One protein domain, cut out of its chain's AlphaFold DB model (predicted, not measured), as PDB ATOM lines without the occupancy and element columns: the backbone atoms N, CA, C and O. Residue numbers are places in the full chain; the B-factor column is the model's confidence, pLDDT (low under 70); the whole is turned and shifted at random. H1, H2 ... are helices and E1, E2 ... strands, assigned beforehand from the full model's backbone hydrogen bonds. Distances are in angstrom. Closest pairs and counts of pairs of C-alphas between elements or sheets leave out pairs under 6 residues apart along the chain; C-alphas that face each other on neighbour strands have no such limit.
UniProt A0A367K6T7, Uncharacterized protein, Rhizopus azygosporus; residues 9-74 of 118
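Overview. This is residues 9 to 74 of the 118 residues of an uncharacterized protein of Rhizopus azygosporus (UniProt A0A367K6T7). A narrow sheet of three strands has one long helix, H1, packed along one face, while its other face is bare; together they make a loose rod. The E1-E2 hairpin comes first, then H1 and the short edge strand E3, and two stretches stick out, residues 32 to 37 and residues 61 to 68, of which 61 to 62 belong to H1. The printed part has 66 residues with one named helix and three named strands, along the chain E1, E2, H1, E3; the sheet order is E1, E2, E3, mixed, and the class is mixed, helices and strands. The whole is loose, with a radius of gyration of the C-alphas of 14.7 A, and spans 45 by 18 by 16 A.

Arrangement. E1, residues 12 to 17, and E2, residues 21 to 29, form an antiparallel hairpin at 168 degrees, with N 14 and O 25 at 3.0 A. E3, residues 71 to 74, is parallel to E2 at 5 degrees, with N 73 and O 22 at 2.9 A. E1 and E3 are edge strands and stand apart. H1, residues 38 to 62, is on the sheet at a height of 7.3 A, over E2 and E3, and runs along the strands, at 21 degrees to E3 on the local plane. The closest C-alphas of E2 and H1 are those of Lys 28 and Asp 44, 7.4 A apart; those of H1 and E3 are Val 52 and Thr 74, 6.7 A apart. E2, H1 and E3 form a strand-helix-strand unit, two parallel neighbour strands with a helix between, with a right-handed crossover; sheet and helix make two layers. In H1 every O i to N i+4 pair is within hydrogen-bond range.

Along the chain. E1 begins at C-alpha 12 (-2.081, -36.653, -27.817) and is 16.8 A long; E2 measures 26.3 A. H1 begins at C-alpha 38 (7.482, -34.425, -47.842) and measures 36.1 A. E3 ends at C-alpha 74 (7.171, -27.435, -24.416).

Size, cuts and confidence. The C-alphas farthest apart, those of Ser 34 and Lys 65, are 46.8 A apart. The printed part has no cut and no long link. Residues 18 to 21, 31 to 36 and 68 have pLDDT under 70.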
ATOM      1  N   ASN A   9      -6.205 -29.449 -32.189       77.00
ATOM      2  CA  ASN A   9      -6.370 -30.866 -31.869       77.00
ATOM      3  C   ASN A   9      -5.057 -31.605 -32.158       77.00
ATOM      4  O   ASN A   9      -4.643 -31.729 -33.314       77.00
ATOM      5  N   ALA A  10      -4.406 -32.069 -31.096       79.00
ATOM      6  CA  ALA A  10      -3.233 -32.933 -31.163       79.00
ATOM      7  C   ALA A  10      -3.649 -34.408 -31.152       79.00
ATOM      8  O   ALA A  10      -4.735 -34.729 -30.668       79.00
ATOM      9  N   ASP A  11      -2.770 -35.298 -31.619       81.38
ATOM     10  CA  ASP A  11      -3.026 -36.744 -31.537       81.38
ATOM     11  C   ASP A  11      -2.926 -37.222 -30.076       81.38
ATOM     12  O   ASP A  11      -3.550 -38.202 -29.680       81.38
ATOM     13  N   GLY A  12      -2.179 -36.478 -29.257       81.94
ATOM     14  CA  GLY A  12      -2.081 -36.653 -27.817       81.94
ATOM     15  C   GLY A  12      -1.468 -35.426 -27.145       81.94
ATOM     16  O   GLY A  12      -0.714 -34.660 -27.756       81.94
ATOM     17  N   THR A  13      -1.814 -35.231 -25.874       81.88
ATOM     18  CA  THR A  13      -1.218 -34.206 -25.013       81.88
ATOM     19  C   THR A  13      -0.918 -34.806 -23.649       81.88
ATOM     20  O   THR A  13      -1.793 -35.423 -23.042       81.88
ATOM     21  N   LEU A  14       0.300 -34.599 -23.158       84.00
ATOM     22  CA  LEU A  14       0.695 -34.946 -21.797       84.00
ATOM     23  C   LEU A  14       1.157 -33.684 -21.078       84.00
ATOM     24  O   LEU A  14       1.887 -32.875 -21.642       84.00
ATOM     25  N   ARG A  15       0.702 -33.511 -19.838       83.06
ATOM     26  CA  ARG A  15       1.077 -32.393 -18.975       83.06
ATOM     27  C   ARG A  15       1.695 -32.957 -17.705       83.06
ATOM     28  O   ARG A  15       1.005 -33.654 -16.962       83.06
ATOM     29  N   ALA A  16       2.952 -32.626 -17.456       80.44
ATOM     30  CA  ALA A  16       3.622 -32.875 -16.190       80.44
ATOM     31  C   ALA A  16       3.805 -31.533 -15.471       80.44
ATOM     32  O   ALA A  16       4.218 -30.545 -16.077       80.44
ATOM     33  N   ASN A  17       3.432 -31.483 -14.192       71.12
ATOM     34  CA  ASN A  17       3.666 -30.310 -13.356       71.12
ATOM     35  C   ASN A  17       4.609 -30.723 -12.230       71.12
ATOM     36  O   ASN A  17       4.249 -31.585 -11.429       71.12
ATOM     37  N   ASP A  18       5.767 -30.082 -12.168       69.12
ATOM     38  CA  ASP A  18       6.567 -29.982 -10.952       69.12
ATOM     39  C   ASP A  18       6.353 -28.583 -10.338       69.12
ATOM     40  O   ASP A  18       5.828 -27.679 -10.992       69.12
ATOM     41  N   LEU A  19       6.731 -28.385  -9.075       60.97
ATOM     42  CA  LEU A  19       6.534 -27.139  -8.325       60.97
ATOM     43  C   LEU A  19       7.150 -25.903  -9.010       60.97
ATOM     44  O   LEU A  19       6.711 -24.786  -8.739       60.97
ATOM     45  N   SER A  20       8.141 -26.085  -9.887       65.62
ATOM     46  CA  SER A  20       8.870 -25.012 -10.582       65.62
ATOM     47  C   SER A  20       8.842 -25.095 -12.114       65.62
ATOM     48  O   SER A  20       9.233 -24.128 -12.773       65.62
ATOM     49  N   VAL A  21       8.378 -26.213 -12.687       66.25
ATOM     50  CA  VAL A  21       8.413 -26.466 -14.135       66.25
ATOM     51  C   VAL A  21       7.078 -27.026 -14.610       66.25
ATOM     52  O   VAL A  21       6.587 -28.036 -14.106       66.25
ATOM     53  N   THR A  22       6.492 -26.380 -15.618       78.19
ATOM     54  CA  THR A  22       5.370 -26.949 -16.375       78.19
ATOM     55  C   THR A  22       5.906 -27.533 -17.674       78.19
ATOM     56  O   THR A  22       6.451 -26.797 -18.496       78.19
ATOM     57  N   GLU A  23       5.728 -28.836 -17.876       80.25
ATOM     58  CA  GLU A  23       6.124 -29.529 -19.103       80.25
ATOM     59  C   GLU A  23       4.880 -29.981 -19.865       80.25
ATOM     60  O   GLU A  23       3.996 -30.653 -19.322       80.25
ATOM     61  N   ILE A  24       4.797 -29.602 -21.141       80.81
ATOM     62  CA  ILE A  24       3.682 -29.993 -22.005       80.81
ATOM     63  C   ILE A  24       4.218 -30.659 -23.259       80.81
ATOM     64  O   ILE A  24       4.978 -30.053 -24.012       80.81
ATOM     65  N   LEU A  25       3.787 -31.892 -23.500       82.06
ATOM     66  CA  LEU A  25       4.145 -32.685 -24.663       82.06
ATOM     67  C   LEU A  25       2.966 -32.786 -25.629       82.06
ATOM     68  O   LEU A  25       1.874 -33.196 -25.243       82.06
ATOM     69  N   LEU A  26       3.221 -32.478 -26.899       81.69
ATOM     70  CA  LEU A  26       2.325 -32.718 -28.024       81.69
ATOM     71  C   LEU A  26       2.857 -33.852 -28.888       81.69
ATOM     72  O   LEU A  26       4.024 -33.838 -29.272       81.69
ATOM     73  N   THR A  27       1.987 -34.787 -29.258       81.50
ATOM     74  CA  THR A  27       2.339 -35.867 -30.183       81.50
ATOM     75  C   THR A  27       1.624 -35.698 -31.518       81.50
ATOM     76  O   THR A  27       0.432 -35.374 -31.566       81.50
ATOM     77  N   LYS A  28       2.364 -35.936 -32.601       80.69
ATOM     78  CA  LYS A  28       1.876 -36.004 -33.980       80.69
ATOM     79  C   LYS A  28       2.448 -37.231 -34.673       80.69
ATOM     80  O   LYS A  28       3.644 -37.505 -34.560       80.69
ATOM     81  N   VAL A  29       1.620 -37.914 -35.450       78.88
ATOM     82  CA  VAL A  29       2.063 -38.963 -36.372       78.88
ATOM     83  C   VAL A  29       1.718 -38.542 -37.792       78.88
ATOM     84  O   VAL A  29       0.561 -38.260 -38.114       78.88
ATOM     85  N   SER A  30       2.723 -38.483 -38.659       74.19
ATOM     86  CA  SER A  30       2.500 -38.196 -40.073       74.19
ATOM     87  C   SER A  30       2.160 -39.481 -40.815       74.19
ATOM     88  O   SER A  30       2.988 -40.375 -40.968       74.19
ATOM     89  N   SER A  31       0.914 -39.513 -41.299       66.19
ATOM     90  CA  SER A  31       0.386 -40.511 -42.238       66.19
ATOM     91  C   SER A  31       0.557 -41.977 -41.811       66.19
ATOM     92  O   SER A  31       0.842 -42.287 -40.659       66.19
ATOM     93  N   ALA A  32       0.222 -42.904 -42.711       65.12
ATOM     94  CA  ALA A  32       0.407 -44.327 -42.465       65.12
ATOM     95  C   ALA A  32       1.892 -44.691 -42.604       65.12
ATOM     96  O   ALA A  32       2.632 -44.048 -43.356       65.12
ATOM     97  N   TYR A  33       2.316 -45.757 -41.927       61.50
ATOM     98  CA  TYR A  33       3.664 -46.309 -42.053       61.50
ATOM     99  C   TYR A  33       4.081 -46.437 -43.533       61.50
ATOM    100  O   TYR A  33       3.286 -46.889 -44.357       61.50
ATOM    101  N   SER A  34       5.311 -46.020 -43.869       62.03
ATOM    102  CA  SER A  34       5.909 -45.958 -45.224       62.03
ATOM    103  C   SER A  34       5.356 -44.922 -46.219       62.03
ATOM    104  O   SER A  34       5.895 -44.788 -47.318       62.03
ATOM    105  N   SER A  35       4.350 -44.122 -45.851       65.19
ATOM    106  CA  SER A  35       3.890 -43.014 -46.702       65.19
ATOM    107  C   SER A  35       4.707 -41.740 -46.439       65.19
ATOM    108  O   SER A  35       4.368 -40.921 -45.589       65.19
ATOM    109  N   ASN A  36       5.817 -41.591 -47.167       64.19
ATOM    110  CA  ASN A  36       6.754 -40.467 -47.041       64.19
ATOM    111  C   ASN A  36       6.413 -39.308 -47.991       64.19
ATOM    112  O   ASN A  36       7.121 -39.054 -48.966       64.19
ATOM    113  N   ASP A  37       5.333 -38.582 -47.700       78.69
ATOM    114  CA  ASP A  37       5.024 -37.329 -48.395       78.69
ATOM    115  C   ASP A  37       5.721 -36.143 -47.703       78.69
ATOM    116  O   ASP A  37       5.371 -35.754 -46.586       78.69
ATOM    117  N   ALA A  38       6.710 -35.548 -48.376       78.50
ATOM    118  CA  ALA A  38       7.482 -34.425 -47.842       78.50
ATOM    119  C   ALA A  38       6.629 -33.168 -47.574       78.50
ATOM    120  O   ALA A  38       6.921 -32.403 -46.645       78.50
ATOM    121  N   GLY A  39       5.564 -32.957 -48.353       82.38
ATOM    122  CA  GLY A  39       4.607 -31.876 -48.139       82.38
ATOM    123  C   GLY A  39       3.825 -32.080 -46.845       82.38
ATOM    124  O   GLY A  39       3.662 -31.141 -46.064       82.38
ATOM    125  N   LYS A  40       3.420 -33.319 -46.557       81.19
ATOM    126  CA  LYS A  40       2.722 -33.677 -45.319       81.19
ATOM    127  C   LYS A  40       3.606 -33.522 -44.086       81.19
ATOM    128  O   LYS A  40       3.173 -32.896 -43.122       81.19
ATOM    129  N   THR A  41       4.854 -33.982 -44.147       81.25
ATOM    130  CA  THR A  41       5.835 -33.799 -43.065       81.25
ATOM    131  C   THR A  41       6.071 -32.318 -42.774       81.25
ATOM    132  O   THR A  41       6.013 -31.892 -41.620       81.25
ATOM    133  N   SER A  42       6.255 -31.506 -43.820       82.88
ATOM    134  CA  SER A  42       6.413 -30.051 -43.683       82.88
ATOM    135  C   SER A  42       5.162 -29.398 -43.093       82.88
ATOM    136  O   SER A  42       5.249 -28.546 -42.212       82.88
ATOM    137  N   PHE A  43       3.973 -29.822 -43.520       84.94
ATOM    138  CA  PHE A  43       2.717 -29.319 -42.974       84.94
ATOM    139  C   PHE A  43       2.520 -29.697 -41.498       84.94
ATOM    140  O   PHE A  43       2.047 -28.879 -40.705       84.94
ATOM    141  N   ASP A  44       2.917 -30.905 -41.097       83.94
ATOM    142  CA  ASP A  44       2.859 -31.335 -39.701       83.94
ATOM    143  C   ASP A  44       3.873 -30.586 -38.818       83.94
ATOM    144  O   ASP A  44       3.557 -30.297 -37.665       83.94
ATOM    145  N   HIS A  45       5.008 -30.132 -39.363       84.38
ATOM    146  CA  HIS A  45       5.903 -29.179 -38.690       84.38
ATOM    147  C   HIS A  45       5.248 -27.805 -38.458       84.38
ATOM    148  O   HIS A  45       5.373 -27.234 -37.374       84.38
ATOM    149  N   TYR A  46       4.497 -27.273 -39.427       86.81
ATOM    150  CA  TYR A  46       3.742 -26.030 -39.215       86.81
ATOM    151  C   TYR A  46       2.653 -26.196 -38.150       86.81
ATOM    152  O   TYR A  46       2.499 -25.334 -37.282       86.81
ATOM    153  N   LYS A  47       1.931 -27.324 -38.168       83.44
ATOM    154  CA  LYS A  47       0.967 -27.670 -37.112       83.44
ATOM    155  C   LYS A  47       1.636 -27.763 -35.746       83.44
ATOM    156  O   LYS A  47       1.074 -27.260 -34.781       83.44
ATOM    157  N   ALA A  48       2.824 -28.359 -35.674       82.38
ATOM    158  CA  ALA A  48       3.616 -28.435 -34.453       82.38
ATOM    159  C   ALA A  48       3.863 -27.054 -33.856       82.38
ATOM    160  O   ALA A  48       3.525 -26.805 -32.700       82.38
ATOM    161  N   MET A  49       4.395 -26.144 -34.675       85.50
ATOM    162  CA  MET A  49       4.720 -24.786 -34.253       85.50
ATOM    163  C   MET A  49       3.471 -24.032 -33.805       85.50
ATOM    164  O   MET A  49       3.468 -23.389 -32.757       85.50
ATOM    165  N   PHE A  50       2.385 -24.161 -34.568       86.94
ATOM    166  CA  PHE A  50       1.105 -23.571 -34.206       86.94
ATOM    167  C   PHE A  50       0.589 -24.113 -32.864       86.94
ATOM    168  O   PHE A  50       0.163 -23.333 -32.014       86.94
ATOM    169  N   GLY A  51       0.676 -25.427 -32.644       84.12
ATOM    170  CA  GLY A  51       0.304 -26.070 -31.385       84.12
ATOM    171  C   GLY A  51       1.135 -25.569 -30.203       84.12
ATOM    172  O   GLY A  51       0.568 -25.180 -29.184       84.12
ATOM    173  N   VAL A  52       2.462 -25.502 -30.352       84.06
ATOM    174  CA  VAL A  52       3.377 -24.972 -29.328       84.06
ATOM    175  C   VAL A  52       3.036 -23.523 -28.972       84.06
ATOM    176  O   VAL A  52       2.843 -23.210 -27.798       84.06
ATOM    177  N   LEU A  53       2.873 -22.646 -29.968       86.69
ATOM    178  CA  LEU A  53       2.521 -21.240 -29.743       86.69
ATOM    179  C   LEU A  53       1.144 -21.078 -29.082       86.69
ATOM    180  O   LEU A  53       0.984 -20.250 -28.182       86.69
ATOM    181  N   ALA A  54       0.155 -21.881 -29.485       85.19
ATOM    182  CA  ALA A  54      -1.173 -21.871 -28.875       85.19
ATOM    183  C   ALA A  54      -1.132 -22.286 -27.394       85.19
ATOM    184  O   ALA A  54      -1.816 -21.677 -26.566       85.19
ATOM    185  N   MET A  55      -0.303 -23.272 -27.036       83.88
ATOM    186  CA  MET A  55      -0.111 -23.681 -25.640       83.88
ATOM    187  C   MET A  55       0.589 -22.603 -24.818       83.88
ATOM    188  O   MET A  55       0.095 -22.267 -23.746       83.88
ATOM    189  N   ILE A  56       1.677 -22.016 -25.331       83.25
ATOM    190  CA  ILE A  56       2.386 -20.917 -24.653       83.25
ATOM    191  C   ILE A  56       1.419 -19.763 -24.377       83.25
ATOM    192  O   ILE A  56       1.337 -19.285 -23.247       83.25
ATOM    193  N   ARG A  57       0.621 -19.367 -25.377       86.25
ATOM    194  CA  ARG A  57      -0.424 -18.350 -25.205       86.25
ATOM    195  C   ARG A  57      -1.424 -18.742 -24.119       86.25
ATOM    196  O   ARG A  57      -1.756 -17.912 -23.282       86.25
ATOM    197  N   THR A  58      -1.908 -19.982 -24.136       84.75
ATOM    198  CA  THR A  58      -2.901 -20.464 -23.165       84.75
ATOM    199  C   THR A  58      -2.346 -20.426 -21.743       84.75
ATOM    200  O   THR A  58      -3.017 -19.933 -20.842       84.75
ATOM    201  N   VAL A  59      -1.108 -20.884 -21.535       82.81
ATOM    202  CA  VAL A  59      -0.437 -20.821 -20.229       82.81
ATOM    203  C   VAL A  59      -0.262 -19.368 -19.787       82.81
ATOM    204  O   VAL A  59      -0.646 -19.034 -18.672       82.81
ATOM    205  N   ALA A  60       0.220 -18.487 -20.667       83.19
ATOM    206  CA  ALA A  60       0.379 -17.067 -20.356       83.19
ATOM    207  C   ALA A  60      -0.951 -16.383 -19.980       83.19
ATOM    208  O   ALA A  60      -0.966 -15.496 -19.136       83.19
ATOM    209  N   GLN A  61      -2.070 -16.803 -20.580       85.56
ATOM    210  CA  GLN A  61      -3.404 -16.294 -20.249       85.56
ATOM    211  C   GLN A  61      -3.961 -16.866 -18.938       85.56
ATOM    212  O   GLN A  61      -4.636 -16.149 -18.208       85.56
ATOM    213  N   LEU A  62      -3.709 -18.145 -18.642       84.25
ATOM    214  CA  LEU A  62      -4.163 -18.790 -17.401       84.25
ATOM    215  C   LEU A  62      -3.378 -18.321 -16.173       84.25
ATOM    216  O   LEU A  62      -3.911 -18.314 -15.066       84.25
ATOM    217  N   TYR A  63      -2.116 -17.952 -16.378       81.62
ATOM    218  CA  TYR A  63      -1.174 -17.556 -15.339       81.62
ATOM    219  C   TYR A  63      -0.693 -16.115 -15.557       81.62
ATOM    220  O   TYR A  63       0.489 -15.813 -15.412       81.62
ATOM    221  N   ASP A  64      -1.620 -15.212 -15.878       81.50
ATOM    222  CA  ASP A  64      -1.370 -13.788 -16.158       81.50
ATOM    223  C   ASP A  64      -0.701 -13.022 -14.998       81.50
ATOM    224  O   ASP A  64      -0.096 -11.970 -15.201       81.50
ATOM    225  N   LYS A  65      -0.789 -13.567 -13.780       81.94
ATOM    226  CA  LYS A  65      -0.179 -13.038 -12.550       81.94
ATOM    227  C   LYS A  65       1.023 -13.841 -12.051       81.94
ATOM    228  O   LYS A  65       1.559 -13.519 -10.991       81.94
ATOM    229  N   ALA A  66       1.419 -14.911 -12.742       75.06
ATOM    230  CA  ALA A  66       2.560 -15.712 -12.317       75.06
ATOM    231  C   ALA A  66       3.876 -14.954 -12.520       75.06
ATOM    232  O   ALA A  66       4.026 -14.149 -13.440       75.06
ATOM    233  N   SER A  67       4.852 -15.221 -11.653       71.56
ATOM    234  CA  SER A  67       6.198 -14.690 -11.832       71.56
ATOM    235  C   SER A  67       6.944 -15.483 -12.910       71.56
ATOM    236  O   SER A  67       6.777 -16.698 -13.044       71.56
ATOM    237  N   PHE A  68       7.845 -14.810 -13.630       68.31
ATOM    238  CA  PHE A  68       8.736 -15.426 -14.628       68.31
ATOM    239  C   PHE A  68       9.727 -16.449 -14.046       68.31
ATOM    240  O   PHE A  68      10.540 -17.006 -14.778       68.31
ATOM    241  N   ASN A  69       9.671 -16.709 -12.738       73.75
ATOM    242  CA  ASN A  69      10.523 -17.692 -12.085       73.75
ATOM    243  C   ASN A  69      10.082 -19.143 -12.359       73.75
ATOM    244  O   ASN A  69      10.803 -20.070 -12.012       73.75
ATOM    245  N   THR A  70       8.905 -19.339 -12.967       74.44
ATOM    246  CA  THR A  70       8.411 -20.662 -13.376       74.44
ATOM    247  C   THR A  70       8.853 -20.948 -14.808       74.44
ATOM    248  O   THR A  70       8.553 -20.178 -15.722       74.44
ATOM    249  N   GLU A  71       9.563 -22.054 -15.016       83.25
ATOM    250  CA  GLU A  71       9.968 -22.482 -16.353       83.25
ATOM    251  C   GLU A  71       8.786 -23.169 -17.059       83.25
ATOM    252  O   GLU A  71       8.152 -24.072 -16.508       83.25
ATOM    253  N   LEU A  72       8.485 -22.761 -18.294       86.50
ATOM    254  CA  LEU A  72       7.572 -23.492 -19.171       86.50
ATOM    255  C   LEU A  72       8.408 -24.193 -20.232       86.50
ATOM    256  O   LEU A  72       9.006 -23.527 -21.080       86.50
ATOM    257  N   LYS A  73       8.398 -25.525 -20.208       89.44
ATOM    258  CA  LYS A  73       8.979 -26.350 -21.264       89.44
ATOM    259  C   LYS A  73       7.878 -26.909 -22.144       89.44
ATOM    260  O   LYS A  73       6.878 -27.451 -21.668       89.44
ATOM    261  N   THR A  74       8.064 -26.797 -23.450       88.81
ATOM    262  CA  THR A  74       7.171 -27.435 -24.416       88.81
ATOM    263  C   THR A  74       7.943 -28.443 -25.239       88.81
ATOM    264  O   THR A  74       9.067 -28.194 -25.671       88.81
TER     265      THR A  74